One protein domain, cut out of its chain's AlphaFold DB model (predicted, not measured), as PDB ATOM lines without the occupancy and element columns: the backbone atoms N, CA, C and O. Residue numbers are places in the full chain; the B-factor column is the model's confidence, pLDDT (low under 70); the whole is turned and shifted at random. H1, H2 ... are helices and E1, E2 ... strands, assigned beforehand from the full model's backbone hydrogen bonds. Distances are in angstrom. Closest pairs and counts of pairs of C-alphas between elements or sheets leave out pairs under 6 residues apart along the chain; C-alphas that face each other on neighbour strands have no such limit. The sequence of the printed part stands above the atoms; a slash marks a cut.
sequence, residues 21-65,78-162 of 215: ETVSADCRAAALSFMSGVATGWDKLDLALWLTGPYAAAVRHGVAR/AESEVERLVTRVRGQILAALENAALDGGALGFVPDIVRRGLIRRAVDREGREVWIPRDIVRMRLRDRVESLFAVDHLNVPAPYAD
ATOM      1  N   GLU A  21       2.877  41.486 -12.165       97.56
ATOM      2  CA  GLU A  21       1.670  40.748 -12.531       97.56
ATOM      3  C   GLU A  21       1.262  41.022 -13.977       97.56
ATOM      4  O   GLU A  21       0.981  40.083 -14.717       97.56
ATOM      5  N   THR A  22       1.268  42.289 -14.406       97.38
ATOM      6  CA  THR A  22       0.913  42.640 -15.794       97.38
ATOM      7  C   THR A  22       1.916  42.068 -16.797       97.38
ATOM      8  O   THR A  22       1.517  41.487 -17.804       97.38
ATOM      9  N   VAL A  23       3.218  42.142 -16.491       97.50
ATOM     10  CA  VAL A  23       4.273  41.562 -17.332       97.50
ATOM     11  C   VAL A  23       4.160  40.038 -17.369       97.50
ATOM     12  O   VAL A  23       4.254  39.441 -18.438       97.50
ATOM     13  N   SER A  24       3.940  39.399 -16.215       98.06
ATOM     14  CA  SER A  24       3.716  37.951 -16.116       98.06
ATOM     15  C   SER A  24       2.512  37.515 -16.951       98.06
ATOM     16  O   SER A  24       2.638  36.583 -17.743       98.06
ATOM     17  N   ALA A  25       1.384  38.222 -16.852       97.88
ATOM     18  CA  ALA A  25       0.181  37.927 -17.621       97.88
ATOM     19  C   ALA A  25       0.421  38.030 -19.136       97.88
ATOM     20  O   ALA A  25       0.077  37.100 -19.868       97.88
ATOM     21  N   ASP A  26       1.072  39.101 -19.600       97.88
ATOM     22  CA  ASP A  26       1.401  39.292 -21.017       97.88
ATOM     23  C   ASP A  26       2.365  38.204 -21.525       97.88
ATOM     24  O   ASP A  26       2.146  37.610 -22.585       97.88
ATOM     25  N   CYS A  27       3.412  37.887 -20.752       98.62
ATOM     26  CA  CYS A  27       4.359  36.827 -21.089       98.62
ATOM     27  C   CYS A  27       3.690  35.450 -21.136       98.62
ATOM     28  O   CYS A  27       3.900  34.707 -22.100       98.62
ATOM     29  N   ARG A  28       2.860  35.118 -20.140       98.56
ATOM     30  CA  ARG A  28       2.109  33.859 -20.092       98.56
ATOM     31  C   ARG A  28       1.171  33.742 -21.284       98.56
ATOM     32  O   ARG A  28       1.180  32.716 -21.956       98.56
ATOM     33  N   ALA A  29       0.396  34.784 -21.576       98.50
ATOM     34  CA  ALA A  29      -0.537  34.794 -22.698       98.50
ATOM     35  C   ALA A  29       0.188  34.595 -24.040       98.50
ATOM     36  O   ALA A  29      -0.210  33.743 -24.836       98.50
ATOM     37  N   ALA A  30       1.291  35.315 -24.272       98.62
ATOM     38  CA  ALA A  30       2.087  35.175 -25.488       98.62
ATOM     39  C   ALA A  30       2.722  33.781 -25.618       98.62
ATOM     40  O   ALA A  30       2.712  33.202 -26.707       98.62
ATOM     41  N   ALA A  31       3.243  33.222 -24.520       98.69
ATOM     42  CA  ALA A  31       3.827  31.885 -24.506       98.69
ATOM     43  C   ALA A  31       2.768  30.805 -24.765       98.69
ATOM     44  O   ALA A  31       2.961  29.952 -25.627       98.69
ATOM     45  N   LEU A  32       1.623  30.866 -24.081       98.56
ATOM     46  CA  LEU A  32       0.531  29.911 -24.278       98.56
ATOM     47  C   LEU A  32      -0.061  29.999 -25.687       98.56
ATOM     48  O   LEU A  32      -0.332  28.956 -26.271       98.56
ATOM     49  N   SER A  33      -0.188  31.202 -26.259       98.50
ATOM     50  CA  SER A  33      -0.614  31.390 -27.653       98.50
ATOM     51  C   SER A  33       0.340  30.722 -28.648       98.50
ATOM     52  O   SER A  33      -0.131  30.110 -29.604       98.50
ATOM     53  N   PHE A  34       1.657  30.771 -28.408       98.62
ATOM     54  CA  PHE A  34       2.627  30.009 -29.202       98.62
ATOM     55  C   PHE A  34       2.396  28.502 -29.072       98.62
ATOM     56  O   PHE A  34       2.309  27.786 -30.069       98.62
ATOM     57  N   MET A  35       2.282  28.010 -27.838       98.56
ATOM     58  CA  MET A  35       2.184  26.574 -27.572       98.56
ATOM     59  C   MET A  35       0.892  25.959 -28.122       98.56
ATOM     60  O   MET A  35       0.940  24.860 -28.683       98.56
ATOM     61  N   SER A  36      -0.242  26.651 -27.980       97.50
ATOM     62  CA  SER A  36      -1.534  26.208 -28.512       97.50
ATOM     63  C   SER A  36      -1.608  26.370 -30.025       97.50
ATOM     64  O   SER A  36      -2.051  25.458 -30.714       97.50
ATOM     65  N   GLY A  37      -1.110  27.485 -30.556       97.69
ATOM     66  CA  GLY A  37      -1.131  27.757 -31.981       97.69
ATOM     67  C   GLY A  37      -0.314  26.750 -32.794       97.69
ATOM     68  O   GLY A  37      -0.816  26.157 -33.750       97.69
ATOM     69  N   VAL A  38       0.907  26.439 -32.356       97.75
ATOM     70  CA  VAL A  38       1.723  25.408 -33.014       97.75
ATOM     71  C   VAL A  38       1.059  24.025 -32.938       97.75
ATOM     72  O   VAL A  38       1.176  23.251 -33.884       97.75
ATOM     73  N   ALA A  39       0.308  23.721 -31.871       96.50
ATOM     74  CA  ALA A  39      -0.462  22.474 -31.779       96.50
ATOM     75  C   ALA A  39      -1.577  22.379 -32.840       96.50
ATOM     76  O   ALA A  39      -1.973  21.278 -33.210       96.50
ATOM     77  N   THR A  40      -2.064  23.519 -33.341       96.94
ATOM     78  CA  THR A  40      -3.086  23.599 -34.398       96.94
ATOM     79  C   THR A  40      -2.517  23.667 -35.818       96.94
ATOM     80  O   THR A  40      -3.290  23.783 -36.762       96.94
ATOM     81  N   GLY A  41      -1.194  23.549 -35.983       96.75
ATOM     82  CA  GLY A  41      -0.551  23.489 -37.300       96.75
ATOM     83  C   GLY A  41      -0.107  24.845 -37.843       96.75
ATOM     84  O   GLY A  41      -0.388  25.150 -38.994       96.75
ATOM     85  N   TRP A  42       0.578  25.647 -37.023       97.38
ATOM     86  CA  TRP A  42       1.114  26.938 -37.461       97.38
ATOM     87  C   TRP A  42       2.011  26.862 -38.689       97.38
ATOM     88  O   TRP A  42       2.968  26.080 -38.725       97.38
ATOM     89  N   ASP A  43       1.769  27.796 -39.601       96.06
ATOM     90  CA  ASP A  43       2.589  28.042 -40.775       96.06
ATOM     91  C   ASP A  43       3.576  29.217 -40.569       96.06
ATOM     92  O   ASP A  43       3.835  29.718 -39.462       96.06
ATOM     93  N   LYS A  44       4.194  29.660 -41.668       96.12
ATOM     94  CA  LYS A  44       5.129  30.792 -41.668       96.12
ATOM     95  C   LYS A  44       4.457  32.133 -41.358       96.12
ATOM     96  O   LYS A  44       5.096  32.990 -40.738       96.12
ATOM     97  N   LEU A  45       3.223  32.337 -41.816       96.69
ATOM     98  CA  LEU A  45       2.453  33.552 -41.574       96.69
ATOM     99  C   LEU A  45       2.042  33.633 -40.102       96.69
ATOM    100  O   LEU A  45       2.248  34.680 -39.490       96.69
ATOM    101  N   ASP A  46       1.574  32.536 -39.512       98.25
ATOM    102  CA  ASP A  46       1.207  32.469 -38.094       98.25
ATOM    103  C   ASP A  46       2.380  32.841 -37.184       98.25
ATOM    104  O   ASP A  46       2.247  33.670 -36.278       98.25
ATOM    105  N   LEU A  47       3.573  32.301 -37.465       97.69
ATOM    106  CA  LEU A  47       4.777  32.659 -36.719       97.69
ATOM    107  C   LEU A  47       5.105  34.155 -36.853       97.69
ATOM    108  O   LEU A  47       5.487  34.795 -35.870       97.69
ATOM    109  N   ALA A  48       4.969  34.727 -38.052       96.31
ATOM    110  CA  ALA A  48       5.209  36.150 -38.276       96.31
ATOM    111  C   ALA A  48       4.193  37.025 -37.520       96.31
ATOM    112  O   ALA A  48       4.582  38.017 -36.895       96.31
ATOM    113  N   LEU A  49       2.914  36.638 -37.523       97.62
ATOM    114  CA  LEU A  49       1.852  37.300 -36.766       97.62
ATOM    115  C   LEU A  49       2.102  37.207 -35.260       97.62
ATOM    116  O   LEU A  49       1.970  38.205 -34.554       97.62
ATOM    117  N   TRP A  50       2.553  36.058 -34.758       98.19
ATOM    118  CA  TRP A  50       2.912  35.920 -33.350       98.19
ATOM    119  C   TRP A  50       4.090  36.820 -32.956       98.19
ATOM    120  O   TRP A  50       4.019  37.524 -31.944       98.19
ATOM    121  N   LEU A  51       5.149  36.850 -33.776       96.75
ATOM    122  CA  LEU A  51       6.341  37.678 -33.545       96.75
ATOM    123  C   LEU A  51       6.031  39.180 -33.551       96.75
ATOM    124  O   LEU A  51       6.651  39.931 -32.798       96.75
ATOM    125  N   THR A  52       5.100  39.615 -34.403       95.81
ATOM    126  CA  THR A  52       4.714  41.027 -34.559       95.81
ATOM    127  C   THR A  52       3.536  41.448 -33.678       95.81
ATOM    128  O   THR A  52       3.354  42.644 -33.464       95.81
ATOM    129  N   GLY A  53       2.783  40.494 -33.124       96.75
ATOM    130  CA  GLY A  53       1.645  40.716 -32.233       96.75
ATOM    131  C   GLY A  53       1.939  40.291 -30.786       96.75
ATOM    132  O   GLY A  53       2.638  41.029 -30.087       96.75
ATOM    133  N   PRO A  54       1.429  39.133 -30.308       98.12
ATOM    134  CA  PRO A  54       1.564  38.686 -28.917       98.12
ATOM    135  C   PRO A  54       2.984  38.765 -28.343       98.12
ATOM    136  O   PRO A  54       3.176  39.280 -27.242       98.12
ATOM    137  N   TYR A  55       3.997  38.307 -29.086       97.69
ATOM    138  CA  TYR A  55       5.380  38.366 -28.615       97.69
ATOM    139  C   TYR A  55       5.880  39.811 -28.497       97.69
ATOM    140  O   TYR A  55       6.447  40.182 -27.470       97.69
ATOM    141  N   ALA A  56       5.648  40.639 -29.522       95.56
ATOM    142  CA  ALA A  56       6.038  42.049 -29.512       95.56
ATOM    143  C   ALA A  56       5.386  42.812 -28.349       95.56
ATOM    144  O   ALA A  56       6.054  43.613 -27.694       95.56
ATOM    145  N   ALA A  57       4.113  42.524 -28.061       95.50
ATOM    146  CA  ALA A  57       3.405  43.075 -26.916       95.50
ATOM    147  C   ALA A  57       4.073  42.679 -25.592       95.50
ATOM    148  O   ALA A  57       4.315  43.557 -24.770       95.50
ATOM    149  N   ALA A  58       4.437  41.407 -25.401       96.62
ATOM    150  CA  ALA A  58       5.055  40.937 -24.157       96.62
ATOM    151  C   ALA A  58       6.463  41.519 -23.909       96.62
ATOM    152  O   ALA A  58       6.870  41.706 -22.764       96.62
ATOM    153  N   VAL A  59       7.217  41.839 -24.970       95.06
ATOM    154  CA  VAL A  59       8.582  42.396 -24.863       95.06
ATOM    155  C   VAL A  59       8.655  43.924 -24.916       95.06
ATOM    156  O   VAL A  59       9.749  44.482 -24.815       95.06
ATOM    157  N   ARG A  60       7.517  44.624 -25.038       92.62
ATOM    158  CA  ARG A  60       7.467  46.093 -25.197       92.62
ATOM    159  C   ARG A  60       8.105  46.875 -24.046       92.62
ATOM    160  O   ARG A  60       8.535  48.003 -24.239       92.62
ATOM    161  N   HIS A  61       8.183  46.261 -22.866       88.19
ATOM    162  CA  HIS A  61       8.765  46.845 -21.654       88.19
ATOM    163  C   HIS A  61      10.309  46.841 -21.657       88.19
ATOM    164  O   HIS A  61      10.957  47.430 -20.787       88.19
ATOM    165  N   GLY A  62      10.933  46.166 -22.628       81.81
ATOM    166  CA  GLY A  62      12.367  46.260 -22.886       81.81
ATOM    167  C   GLY A  62      12.763  47.639 -23.430       81.81
ATOM    168  O   GLY A  62      11.986  48.299 -24.113       81.81
ATOM    169  N   VAL A  63      13.998  48.089 -23.171       70.94
ATOM    170  CA  VAL A  63      14.494  49.338 -23.778       70.94
ATOM    171  C   VAL A  63      14.520  49.165 -25.300       70.94
ATOM    172  O   VAL A  63      15.250  48.320 -25.814       70.94
ATOM    173  N   ALA A  64      13.778  50.010 -26.023       58.22
ATOM    174  CA  ALA A  64      13.610  49.961 -27.483       58.22
ATOM    175  C   ALA A  64      14.926  49.954 -28.296       58.22
ATOM    176  O   ALA A  64      14.938  49.585 -29.469       58.22
ATOM    177  N   ARG A  65      16.049  50.345 -27.681       54.00
ATOM    178  CA  ARG A  65      17.363  50.504 -28.325       54.00
ATOM    179  C   ARG A  65      18.106  49.198 -28.633       54.00
ATOM    180  O   ARG A  65      19.193  49.262 -29.197       54.00
ATOM    181  N   ALA A  78      12.125  28.170 -46.295       93.88
ATOM    182  CA  ALA A  78      11.013  27.422 -46.860       93.88
ATOM    183  C   ALA A  78       9.940  27.185 -45.787       93.88
ATOM    184  O   ALA A  78      10.240  27.060 -44.600       93.88
ATOM    185  N   GLU A  79       8.678  27.109 -46.195       93.75
ATOM    186  CA  GLU A  79       7.540  26.932 -45.281       93.75
ATOM    187  C   GLU A  79       7.671  25.669 -44.417       93.75
ATOM    188  O   GLU A  79       7.636  25.747 -43.189       93.75
ATOM    189  N   SER A  80       8.020  24.538 -45.034       95.06
ATOM    190  CA  SER A  80       8.265  23.273 -44.328       95.06
ATOM    191  C   SER A  80       9.452  23.317 -43.354       95.06
ATOM    192  O   SER A  80       9.563  22.484 -42.453       95.06
ATOM    193  N   GLU A  81      10.398  24.246 -43.516       96.12
ATOM    194  CA  GLU A  81      11.461  24.464 -42.527       96.12
ATOM    195  C   GLU A  81      10.933  25.205 -41.301       96.12
ATOM    196  O   GLU A  81      11.342  24.884 -40.182       96.12
ATOM    197  N   VAL A  82      10.014  26.155 -41.500       95.56
ATOM    198  CA  VAL A  82       9.375  26.901 -40.414       95.56
ATOM    199  C   VAL A  82       8.470  25.986 -39.596       95.56
ATOM    200  O   VAL A  82       8.640  25.938 -38.381       95.56
ATOM    201  N   GLU A  83       7.617  25.186 -40.235       96.44
ATOM    202  CA  GLU A  83       6.761  24.196 -39.556       96.44
ATOM    203  C   GLU A  83       7.584  23.221 -38.696       96.44
ATOM    204  O   GLU A  83       7.311  23.004 -37.509       96.44
ATOM    205  N   ARG A  84       8.671  22.676 -39.266       97.19
ATOM    206  CA  ARG A  84       9.596  21.791 -38.537       97.19
ATOM    207  C   ARG A  84      10.280  22.511 -37.380       97.19
ATOM    208  O   ARG A  84      10.504  21.903 -36.332       97.19
ATOM    209  N   LEU A  85      10.643  23.781 -37.558       97.25
ATOM    210  CA  LEU A  85      11.253  24.594 -36.513       97.25
ATOM    211  C   LEU A  85      10.276  24.827 -35.357       97.25
ATOM    212  O   LEU A  85      10.646  24.547 -34.216       97.25
ATOM    213  N   VAL A  86       9.059  25.308 -35.625       98.06
ATOM    214  CA  VAL A  86       8.075  25.612 -34.573       98.06
ATOM    215  C   VAL A  86       7.655  24.347 -33.828       98.06
ATOM    216  O   VAL A  86       7.666  24.342 -32.598       98.06
ATOM    217  N   THR A  87       7.434  23.241 -34.546       98.06
ATOM    218  CA  THR A  87       7.105  21.932 -33.957       98.06
ATOM    219  C   THR A  87       8.228  21.435 -33.047       98.06
ATOM    220  O   THR A  87       7.983  21.038 -31.906       98.06
ATOM    221  N   ARG A  88       9.488  21.516 -33.505       98.44
ATOM    222  CA  ARG A  88      10.653  21.132 -32.696       98.44
ATOM    223  C   ARG A  88      10.776  21.989 -31.441       98.44
ATOM    224  O   ARG A  88      11.035  21.450 -30.369       98.44
ATOM    225  N   VAL A  89      10.620  23.308 -31.570       98.44
ATOM    226  CA  VAL A  89      10.690  24.226 -30.425       98.44
ATOM    227  C   VAL A  89       9.588  23.898 -29.426       98.44
ATOM    228  O   VAL A  89       9.893  23.718 -28.252       98.44
ATOM    229  N   ARG A  90       8.341  23.725 -29.876       98.44
ATOM    230  CA  ARG A  90       7.225  23.331 -29.008       98.44
ATOM    231  C   ARG A  90       7.530  22.047 -28.237       98.44
ATOM    232  O   ARG A  90       7.399  22.046 -27.019       98.44
ATOM    233  N   GLY A  91       8.007  20.994 -28.906       98.44
ATOM    234  CA  GLY A  91       8.379  19.740 -28.239       98.44
ATOM    235  C   GLY A  91       9.474  19.917 -27.176       98.44
ATOM    236  O   GLY A  91       9.391  19.342 -26.095       98.44
ATOM    237  N   GLN A  92      10.473  20.768 -27.436       98.56
ATOM    238  CA  GLN A  92      11.526  21.082 -26.458       98.56
ATOM    239  C   GLN A  92      10.987  21.832 -25.233       98.56
ATOM    240  O   GLN A  92      11.421  21.559 -24.115       98.56
ATOM    241  N   ILE A  93      10.049  22.761 -25.436       98.62
ATOM    242  CA  ILE A  93       9.407  23.500 -24.345       98.62
ATOM    243  C   ILE A  93       8.487  22.584 -23.533       98.62
ATOM    244  O   ILE A  93       8.539  22.633 -22.309       98.62
ATOM    245  N   LEU A  94       7.697  21.719 -24.181       98.62
ATOM    246  CA  LEU A  94       6.855  20.735 -23.488       98.62
ATOM    247  C   LEU A  94       7.688  19.838 -22.579       98.62
ATOM    248  O   LEU A  94       7.412  19.781 -21.386       98.62
ATOM    249  N   ALA A  95       8.772  19.255 -23.096       98.44
ATOM    250  CA  ALA A  95       9.672  18.433 -22.292       98.44
ATOM    251  C   ALA A  95      10.252  19.207 -21.091       98.44
ATOM    252  O   ALA A  95      10.401  18.666 -19.996       98.44
ATOM    253  N   ALA A  96      10.580  20.492 -21.259       98.38
ATOM    254  CA  ALA A  96      11.056  21.323 -20.155       98.38
ATOM    255  C   ALA A  96       9.962  21.603 -19.105       98.38
ATOM    256  O   ALA A  96      10.246  21.575 -17.909       98.38
ATOM    257  N   LEU A  97       8.721  21.846 -19.536       98.50
ATOM    258  CA  LEU A  97       7.579  22.093 -18.653       98.50
ATOM    259  C   LEU A  97       7.099  20.825 -17.940       98.50
ATOM    260  O   LEU A  97       6.701  20.899 -16.783       98.50
ATOM    261  N   GLU A  98       7.177  19.662 -18.582       98.19
ATOM    262  CA  GLU A  98       6.920  18.362 -17.955       98.19
ATOM    263  C   GLU A  98       7.918  18.095 -16.828       98.19
ATOM    264  O   GLU A  98       7.517  17.768 -15.712       98.19
ATOM    265  N   ASN A  99       9.212  18.324 -17.081       98.19
ATOM    266  CA  ASN A  99      10.237  18.234 -16.041       98.19
ATOM    267  C   ASN A  99       9.955  19.206 -14.888       98.19
ATOM    268  O   ASN A  99      10.054  18.821 -13.727       98.19
ATOM    269  N   ALA A 100       9.539  20.437 -15.192       98.06
ATOM    270  CA  ALA A 100       9.163  21.401 -14.164       98.06
ATOM    271  C   ALA A 100       7.932  20.956 -13.361       98.06
ATOM    272  O   ALA A 100       7.902  21.129 -12.148       98.06
ATOM    273  N   ALA A 101       6.925  20.356 -14.002       97.44
ATOM    274  CA  ALA A 101       5.740  19.847 -13.316       97.44
ATOM    275  C   ALA A 101       6.090  18.747 -12.296       97.44
ATOM    276  O   ALA A 101       5.480  18.703 -11.220       97.44
ATOM    277  N   LEU A 102       7.089  17.911 -12.617       96.88
ATOM    278  CA  LEU A 102       7.658  16.893 -11.728       96.88
ATOM    279  C   LEU A 102       8.528  17.506 -10.615       96.88
ATOM    280  O   LEU A 102       8.476  17.037  -9.481       96.88
ATOM    281  N   ASP A 103       9.268  18.578 -10.909       97.44
ATOM    282  CA  ASP A 103      10.160  19.285  -9.975       97.44
ATOM    283  C   ASP A 103       9.459  20.436  -9.223       97.44
ATOM    284  O   ASP A 103       9.991  21.531  -9.040       97.44
ATOM    285  N   GLY A 104       8.196  20.235  -8.833       96.56
ATOM    286  CA  GLY A 104       7.457  21.195  -7.997       96.56
ATOM    287  C   GLY A 104       7.204  22.572  -8.632       96.56
ATOM    288  O   GLY A 104       6.917  23.529  -7.916       96.56
ATOM    289  N   GLY A 105       7.294  22.683  -9.957       97.25
ATOM    290  CA  GLY A 105       7.137  23.925 -10.714       97.25
ATOM    291  C   GLY A 105       8.447  24.645 -11.039       97.25
ATOM    292  O   GLY A 105       8.404  25.715 -11.647       97.25
ATOM    293  N   ALA A 106       9.605  24.098 -10.658       97.88
ATOM    294  CA  ALA A 106      10.896  24.718 -10.933       97.88
ATOM    295  C   ALA A 106      11.271  24.619 -12.422       97.88
ATOM    296  O   ALA A 106      11.440  23.540 -12.989       97.88
ATOM    297  N   LEU A 107      11.447  25.770 -13.074       97.94
ATOM    298  CA  LEU A 107      11.896  25.824 -14.466       97.94
ATOM    299  C   LEU A 107      13.426  25.701 -14.555       97.94
ATOM    300  O   LEU A 107      14.152  26.688 -14.422       97.94
ATOM    301  N   GLY A 108      13.926  24.498 -14.852       97.62
ATOM    302  CA  GLY A 108      15.368  24.201 -14.898       97.62
ATOM    303  C   GLY A 108      16.200  25.046 -15.881       97.62
ATOM    304  O   GLY A 108      17.411  25.173 -15.707       97.62
ATOM    305  N   PHE A 109      15.579  25.669 -16.889       98.12
ATOM    306  CA  PHE A 109      16.269  26.555 -17.839       98.12
ATOM    307  C   PHE A 109      16.432  28.003 -17.345       98.12
ATOM    308  O   PHE A 109      17.234  28.745 -17.912       98.12
ATOM    309  N   VAL A 110      15.729  28.429 -16.287       98.38
ATOM    310  CA  VAL A 110      15.771  29.822 -15.795       98.38
ATOM    311  C   VAL A 110      17.195  30.308 -15.478       98.38
ATOM    312  O   VAL A 110      17.547  31.401 -15.932       98.38
ATOM    313  N   PRO A 111      18.066  29.535 -14.792       97.88
ATOM    314  CA  PRO A 111      19.443  29.963 -14.544       97.88
ATOM    315  C   PRO A 111      20.244  30.242 -15.826       97.88
ATOM    316  O   PRO A 111      21.039  31.182 -15.858       97.88
ATOM    317  N   ASP A 112      20.030  29.464 -16.895       97.81
ATOM    318  CA  ASP A 112      20.695  29.686 -18.186       97.81
ATOM    319  C   ASP A 112      20.177  30.952 -18.879       97.81
ATOM    320  O   ASP A 112      20.977  31.772 -19.330       97.81
ATOM    321  N   ILE A 113      18.855  31.159 -18.892       97.25
ATOM    322  CA  ILE A 113      18.210  32.358 -19.453       97.25
ATOM    323  C   ILE A 113      18.723  33.636 -18.768       97.25
ATOM    324  O   ILE A 113      19.068  34.606 -19.454       97.25
ATOM    325  N   VAL A 114      18.842  33.627 -17.433       96.81
ATOM    326  CA  VAL A 114      19.414  34.740 -16.652       96.81
ATOM    327  C   VAL A 114      20.889  34.944 -16.997       96.81
ATOM    328  O   VAL A 114      21.296  36.060 -17.316       96.81
ATOM    329  N   ARG A 115      21.695  33.873 -16.984       96.44
ATOM    330  CA  ARG A 115      23.138  33.932 -17.277       96.44
ATOM    331  C   ARG A 115      23.432  34.468 -18.676       96.44
ATOM    332  O   ARG A 115      24.376  35.232 -18.857       96.44
ATOM    333  N   ARG A 116      22.631  34.080 -19.668       95.25
ATOM    334  CA  ARG A 116      22.744  34.544 -21.059       95.25
ATOM    335  C   ARG A 116      22.203  35.961 -21.256       95.25
ATOM    336  O   ARG A 116      22.335  36.512 -22.346       95.25
ATOM    337  N   GLY A 117      21.599  36.551 -20.223       94.94
ATOM    338  CA  GLY A 117      21.038  37.893 -20.261       94.94
ATOM    339  C   GLY A 117      19.867  38.009 -21.227       94.94
ATOM    340  O   GLY A 117      19.729  39.044 -21.868       94.94
ATOM    341  N   LEU A 118      19.059  36.958 -21.378       95.62
ATOM    342  CA  LEU A 118      17.861  36.961 -22.231       95.62
ATOM    343  C   LEU A 118      16.655  37.621 -21.544       95.62
ATOM    344  O   LEU A 118      15.678  37.991 -22.191       95.62
ATOM    345  N   ILE A 119      16.751  37.790 -20.230       96.31
ATOM    346  CA  ILE A 119      15.821  38.533 -19.385       96.31
ATOM    347  C   ILE A 119      16.639  39.480 -18.505       96.31
ATOM    348  O   ILE A 119      17.848  39.289 -18.330       96.31
ATOM    349  N   ARG A 120      16.007  40.512 -17.951       95.12
ATOM    350  CA  ARG A 120      16.676  41.463 -17.052       95.12
ATOM    351  C   ARG A 120      15.743  41.941 -15.949       95.12
ATOM    352  O   ARG A 120      14.528  41.899 -16.111       95.12
ATOM    353  N   ARG A 121      16.340  42.443 -14.868       96.00
ATOM    354  CA  ARG A 121      15.627  43.152 -13.803       96.00
ATOM    355  C   ARG A 121      15.313  44.586 -14.231       96.00
ATOM    356  O   ARG A 121      16.113  45.247 -14.903       96.00
ATOM    357  N   ALA A 122      14.150  45.046 -13.817       94.94
ATOM    358  CA  ALA A 122      13.635  46.397 -13.913       94.94
ATOM    359  C   ALA A 122      12.974  46.754 -12.574       94.94
ATOM    360  O   ALA A 122      12.889  45.914 -11.676       94.94
ATOM    361  N   VAL A 123      12.546  48.002 -12.436       95.69
ATOM    362  CA  VAL A 123      11.858  48.479 -11.235       95.69
ATOM    363  C   VAL A 123      10.558  49.140 -11.677       95.69
ATOM    364  O   VAL A 123      10.575  49.939 -12.616       95.69
ATOM    365  N   ASP A 124       9.434  48.779 -11.063       95.50
ATOM    366  CA  ASP A 124       8.160  49.463 -11.307       95.50
ATOM    367  C   ASP A 124       8.107  50.830 -10.599       95.50
ATOM    368  O   ASP A 124       9.046  51.242  -9.913       95.50
ATOM    369  N   ARG A 125       7.010  51.577 -10.761       93.19
ATOM    370  CA  ARG A 125       6.870  52.887 -10.103       93.19
ATOM    371  C   ARG A 125       6.768  52.824  -8.578       93.19
ATOM    372  O   ARG A 125       7.016  53.835  -7.928       93.19
ATOM    373  N   GLU A 126       6.433  51.669  -8.015       94.88
ATOM    374  CA  GLU A 126       6.375  51.443  -6.568       94.88
ATOM    375  C   GLU A 126       7.738  51.021  -5.992       94.88
ATOM    376  O   GLU A 126       7.868  50.813  -4.788       94.88
ATOM    377  N   GLY A 127       8.773  50.901  -6.830       94.69
ATOM    378  CA  GLY A 127      10.091  50.448  -6.401       94.69
ATOM    379  C   GLY A 127      10.218  48.925  -6.310       94.69
ATOM    380  O   GLY A 127      11.245  48.434  -5.836       94.69
ATOM    381  N   ARG A 128       9.211  48.162  -6.756       95.75
ATOM    382  CA  ARG A 128       9.255  46.696  -6.763       95.75
ATOM    383  C   ARG A 128      10.082  46.204  -7.938       95.75
ATOM    384  O   ARG A 128      10.021  46.737  -9.046       95.75
ATOM    385  N   GLU A 129      10.857  45.157  -7.690       96.25
ATOM    386  CA  GLU A 129      11.632  44.503  -8.734       96.25
ATOM    387  C   GLU A 129      10.718  43.708  -9.669       96.25
ATOM    388  O   GLU A 129       9.868  42.943  -9.221       96.25
ATOM    389  N   VAL A 130      10.937  43.865 -10.973       97.00
ATOM    390  CA  VAL A 130      10.200  43.163 -12.023       97.00
ATOM    391  C   VAL A 130      11.186  42.552 -13.010       97.00
ATOM    392  O   VAL A 130      12.103  43.226 -13.486       97.00
ATOM    393  N   TRP A 131      11.000  41.286 -13.364       97.81
ATOM    394  CA  TRP A 131      11.700  40.671 -14.485       97.81
ATOM    395  C   TRP A 131      10.978  40.979 -15.786       97.81
ATOM    396  O   TRP A 131       9.757  40.893 -15.860       97.81
ATOM    397  N   ILE A 132      11.737  41.313 -16.824       97.12
ATOM    398  CA  ILE A 132      11.210  41.573 -18.164       97.12
ATOM    399  C   ILE A 132      12.028  40.817 -19.216       97.12
ATOM    400  O   ILE A 132      13.253  40.676 -19.064       97.12
ATOM    401  N   PRO A 133      11.388  40.336 -20.294       96.75
ATOM    402  CA  PRO A 133      12.096  39.691 -21.388       96.75
ATOM    403  C   PRO A 133      12.858  40.731 -22.210       96.75
ATOM    404  O   PRO A 133      12.488  41.907 -22.264       96.75
ATOM    405  N   ARG A 134      13.938  40.303 -22.866       93.94
ATOM    406  CA  ARG A 134      14.652  41.121 -23.852       93.94
ATOM    407  C   ARG A 134      14.368  40.606 -25.251       93.94
ATOM    408  O   ARG A 134      14.303  39.403 -25.476       93.94
ATOM    409  N   ASP A 135      14.264  41.530 -26.197       91.88
ATOM    410  CA  ASP A 135      14.172  41.200 -27.615       91.88
ATOM    411  C   ASP A 135      15.511  41.464 -28.296       91.88
ATOM    412  O   ASP A 135      15.801  42.563 -28.773       91.88
ATOM    413  N   ILE A 136      16.354  40.436 -28.284       90.38
ATOM    414  CA  ILE A 136      17.715  40.515 -28.804       90.38
ATOM    415  C   ILE A 136      17.711  40.161 -30.296       90.38
ATOM    416  O   ILE A 136      17.061  39.212 -30.753       90.38
ATOM    417  N   VAL A 137      18.492  40.905 -31.077       86.06
ATOM    418  CA  VAL A 137      18.709  40.626 -32.502       86.06
ATOM    419  C   VAL A 137      19.213  39.192 -32.680       86.06
ATOM    420  O   VAL A 137      20.155  38.765 -32.017       86.06
ATOM    421  N   ARG A 138      18.583  38.442 -33.594       86.81
ATOM    422  CA  ARG A 138      18.888  37.022 -33.874       86.81
ATOM    423  C   ARG A 138      18.701  36.076 -32.672       86.81
ATOM    424  O   ARG A 138      19.234  34.968 -32.683       86.81
ATOM    425  N   MET A 139      17.917  36.465 -31.662       93.12
ATOM    426  CA  MET A 139      17.493  35.553 -30.594       93.12
ATOM    427  C   MET A 139      16.741  34.357 -31.184       93.12
ATOM    428  O   MET A 139      15.818  34.536 -31.988       93.12
ATOM    429  N   ARG A 140      17.148  33.140 -30.797       96.44
ATOM    430  CA  ARG A 140      16.561  31.896 -31.313       96.44
ATOM    431  C   ARG A 140      15.097  31.806 -30.892       96.44
ATOM    432  O   ARG A 140      14.744  32.253 -29.806       96.44
ATOM    433  N   LEU A 141      14.259  31.167 -31.707       97.94
ATOM    434  CA  LEU A 141      12.833  31.025 -31.393       97.94
ATOM    435  C   LEU A 141      12.598  30.334 -30.039       97.94
ATOM    436  O   LEU A 141      11.790  30.801 -29.248       97.94
ATOM    437  N   ARG A 142      13.368  29.281 -29.739       98.38
ATOM    438  CA  ARG A 142      13.342  28.624 -28.426       98.38
ATOM    439  C   ARG A 142      13.622  29.601 -27.286       98.38
ATOM    440  O   ARG A 142      12.831  29.676 -26.358       98.38
ATOM    441  N   ASP A 143      14.703  30.372 -27.394       98.31
ATOM    442  CA  ASP A 143      15.096  31.344 -26.371       98.31
ATOM    443  C   ASP A 143      13.989  32.379 -26.135       98.31
ATOM    444  O   ASP A 143      13.740  32.766 -24.997       98.31
ATOM    445  N   ARG A 144      13.302  32.813 -27.206       98.31
ATOM    446  CA  ARG A 144      12.156  33.732 -27.119       98.31
ATOM    447  C   ARG A 144      11.057  33.135 -26.248       98.31
ATOM    448  O   ARG A 144      10.647  33.782 -25.292       98.31
ATOM    449  N   VAL A 145      10.633  31.903 -26.519       98.56
ATOM    450  CA  VAL A 145       9.563  31.239 -25.754       98.56
ATOM    451  C   VAL A 145      10.002  30.922 -24.318       98.56
ATOM    452  O   VAL A 145       9.262  31.213 -23.381       98.56
ATOM    453  N   GLU A 146      11.223  30.412 -24.113       98.69
ATOM    454  CA  GLU A 146      11.775  30.164 -22.770       98.69
ATOM    455  C   GLU A 146      11.858  31.456 -21.950       98.69
ATOM    456  O   GLU A 146      11.530  31.445 -20.767       98.69
ATOM    457  N   SER A 147      12.238  32.583 -22.562       98.38
ATOM    458  CA  SER A 147      12.300  33.871 -21.864       98.38
ATOM    459  C   SER A 147      10.934  34.337 -21.357       98.38
ATOM    460  O   SER A 147      10.865  34.902 -20.269       98.38
ATOM    461  N   LEU A 148       9.848  34.050 -22.089       98.69
ATOM    462  CA  LEU A 148       8.491  34.386 -21.655       98.69
ATOM    463  C   LEU A 148       8.084  33.562 -20.429       98.69
ATOM    464  O   LEU A 148       7.665  34.134 -19.426       98.69
ATOM    465  N   PHE A 149       8.270  32.238 -20.472       98.75
ATOM    466  CA  PHE A 149       7.989  31.380 -19.314       98.75
ATOM    467  C   PHE A 149       8.904  31.698 -18.126       98.75
ATOM    468  O   PHE A 149       8.455  31.658 -16.987       98.75
ATOM    469  N   ALA A 150      10.173  32.033 -18.364       98.69
ATOM    470  CA  ALA A 150      11.097  32.412 -17.301       98.69
ATOM    471  C   ALA A 150      10.649  33.695 -16.590       98.69
ATOM    472  O   ALA A 150      10.682  33.754 -15.365       98.69
ATOM    473  N   VAL A 151      10.223  34.713 -17.345       98.56
ATOM    474  CA  VAL A 151       9.723  35.972 -16.776       98.56
ATOM    475  C   VAL A 151       8.430  35.754 -16.007       98.56
ATOM    476  O   VAL A 151       8.320  36.220 -14.876       98.56
ATOM    477  N   ASP A 152       7.479  35.026 -16.594       98.75
ATOM    478  CA  ASP A 152       6.222  34.680 -15.934       98.75
ATOM    479  C   ASP A 152       6.477  33.968 -14.595       98.75
ATOM    480  O   ASP A 152       6.000  34.409 -13.551       98.75
ATOM    481  N   HIS A 153       7.332  32.943 -14.605       98.56
ATOM    482  CA  HIS A 153       7.714  32.195 -13.412       98.56
ATOM    483  C   HIS A 153       8.422  33.044 -12.352       98.56
ATOM    484  O   HIS A 153       8.121  32.922 -11.168       98.56
ATOM    485  N   LEU A 154       9.372  33.896 -12.745       98.31
ATOM    486  CA  LEU A 154      10.137  34.706 -11.792       98.31
ATOM    487  C   LEU A 154       9.300  35.816 -11.151       98.31
ATOM    488  O   LEU A 154       9.543  36.156  -9.994       98.31
ATOM    489  N   ASN A 155       8.337  36.376 -11.884       98.38
ATOM    490  CA  ASN A 155       7.436  37.403 -11.367       98.38
ATOM    491  C   ASN A 155       6.297  36.796 -10.537       98.38
ATOM    492  O   ASN A 155       5.946  37.337  -9.491       98.38
ATOM    493  N   VAL A 156       5.719  35.676 -10.985       98.12
ATOM    494  CA  VAL A 156       4.567  35.027 -10.344       98.12
ATOM    495  C   VAL A 156       4.783  33.504 -10.320       98.12
ATOM    496  O   VAL A 156       4.223  32.778 -11.143       98.12
ATOM    497  N   PRO A 157       5.572  32.975  -9.364       97.88
ATOM    498  CA  PRO A 157       5.937  31.556  -9.339       97.88
ATOM    499  C   PRO A 157       4.804  30.633  -8.882       97.88
ATOM    500  O   PRO A 157       4.781  29.464  -9.257       97.88
ATOM    501  N   ALA A 158       3.858  31.127  -8.075       97.88
ATOM    502  CA  ALA A 158       2.858  30.288  -7.408       97.88
ATOM    503  C   ALA A 158       2.040  29.380  -8.357       97.88
ATOM    504  O   ALA A 158       1.931  28.193  -8.058       97.88
ATOM    505  N   PRO A 159       1.542  29.845  -9.523       98.19
ATOM    506  CA  PRO A 159       0.818  28.994 -10.471       98.19
ATOM    507  C   PRO A 159       1.633  27.808 -10.998       98.19
ATOM    508  O   PRO A 159       1.057  26.784 -11.348       98.19
ATOM    509  N   TYR A 160       2.966  27.904 -11.039       98.25
ATOM    510  CA  TYR A 160       3.814  26.809 -11.518       98.25
ATOM    511  C   TYR A 160       3.837  25.615 -10.559       98.25
ATOM    512  O   TYR A 160       4.046  24.487 -11.002       98.25
ATOM    513  N   ALA A 161       3.546  25.824  -9.272       97.81
ATOM    514  CA  ALA A 161       3.336  24.719  -8.338       97.81
ATOM    515  C   ALA A 161       2.144  23.837  -8.761       97.81
ATOM    516  O   ALA A 161       2.146  22.631  -8.502       97.81
ATOM    517  N   ASP A 162       1.184  24.418  -9.484       98.06
ATOM    518  CA  ASP A 162      -0.015  23.778 -10.028       98.06
ATOM    519  C   ASP A 162       0.091  23.499 -11.543       98.06
ATOM    520  O   ASP A 162      -0.907  23.199 -12.200       98.06
TER     521      ASP A 162
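This is residues 21 to 65 and 78 to 162 of the 215 residues of an uncharacterized protein of Labilithrix luteola (UniProt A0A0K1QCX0). Helix H6 makes the core, with long helices H1 and H4 on two of its sides, short H5 on another, and the strand hairpin E1-E2 packed on it mainly through E2. H2 and H3 fold back along H1, and H7 lies near the last residues of H4. The printed part has 130 residues, with seven named helices and two named strands in the order H1 H2 H3 H4 H5 E1 E2 H6 H7; it is mostly helix, and its sheet is antiparallel. It is compact, with a radius of gyration of the C-alphas of 14.4 A and spans of 46 by 38 by 23 A.

Start at H1, residues 21 to 39, which touches H6, residues 141 to 155, at a tilt of 37 degrees, only just steep, opposite ways; their closest C-alphas, Ser 24 and Asp 152, are 4.1 A apart. H2, residues 44 to 52, is close to H1 but not clearly touching, with closest C-alphas Phe 34 and Trp 50 at 7.2 A. H3, residues 54 to 59, touches H1, with closest C-alphas Ala 30 and Pro 54 at 4.9 A. In H4, residues 79 to 102, look at 86 to 93: these touch H6 at a shallow tilt of 31 degrees, with closest C-alphas Val 89 and Arg 142 at 5.5 A. H5, residues 110 to 115, touches H6 about perpendicular, at 74 degrees, with closest C-alphas Val 110 and Ala 150 at 5.6 A. E1, residues 119 to 123, and E2, residues 129 to 133, form a hairpin, with N 120 and O 132 within hydrogen-bond range at 3.0 A. The closest C-alphas of E2 and H6, Trp 131 and Val 151, are 5.6 A apart. H7, residues 158 to 162, only just touches H4, with 3 pairs of C-alphas within 8 A, the closest being Ala 101 and Ala 161 at 7.4 A. Every O i to N i+4 pair is within hydrogen-bond range in H1 to H6; in H7 0 of 1 is, beside 2 of 2 O i to N i+3 pairs.

Find C-alpha 21 at (1.670, 40.748, -12.531); H1 runs 26.6 A from there. H4 runs 35.0 A from C-alpha 79 at (7.540, 26.932, -45.281), H6 21.7 A, and H7 ends at C-alpha 162 at (-0.015, 23.778, -10.028).

The farthest C-alphas, Ser 80 and Glu 126, are 47.1 A apart. Residues 66 to 77 are not printed, and C-alphas 65 and 78 stand 30.3 A apart across this cut. Of the links printed whole, none is long. Residues 64 to 65 have pLDDT under 70.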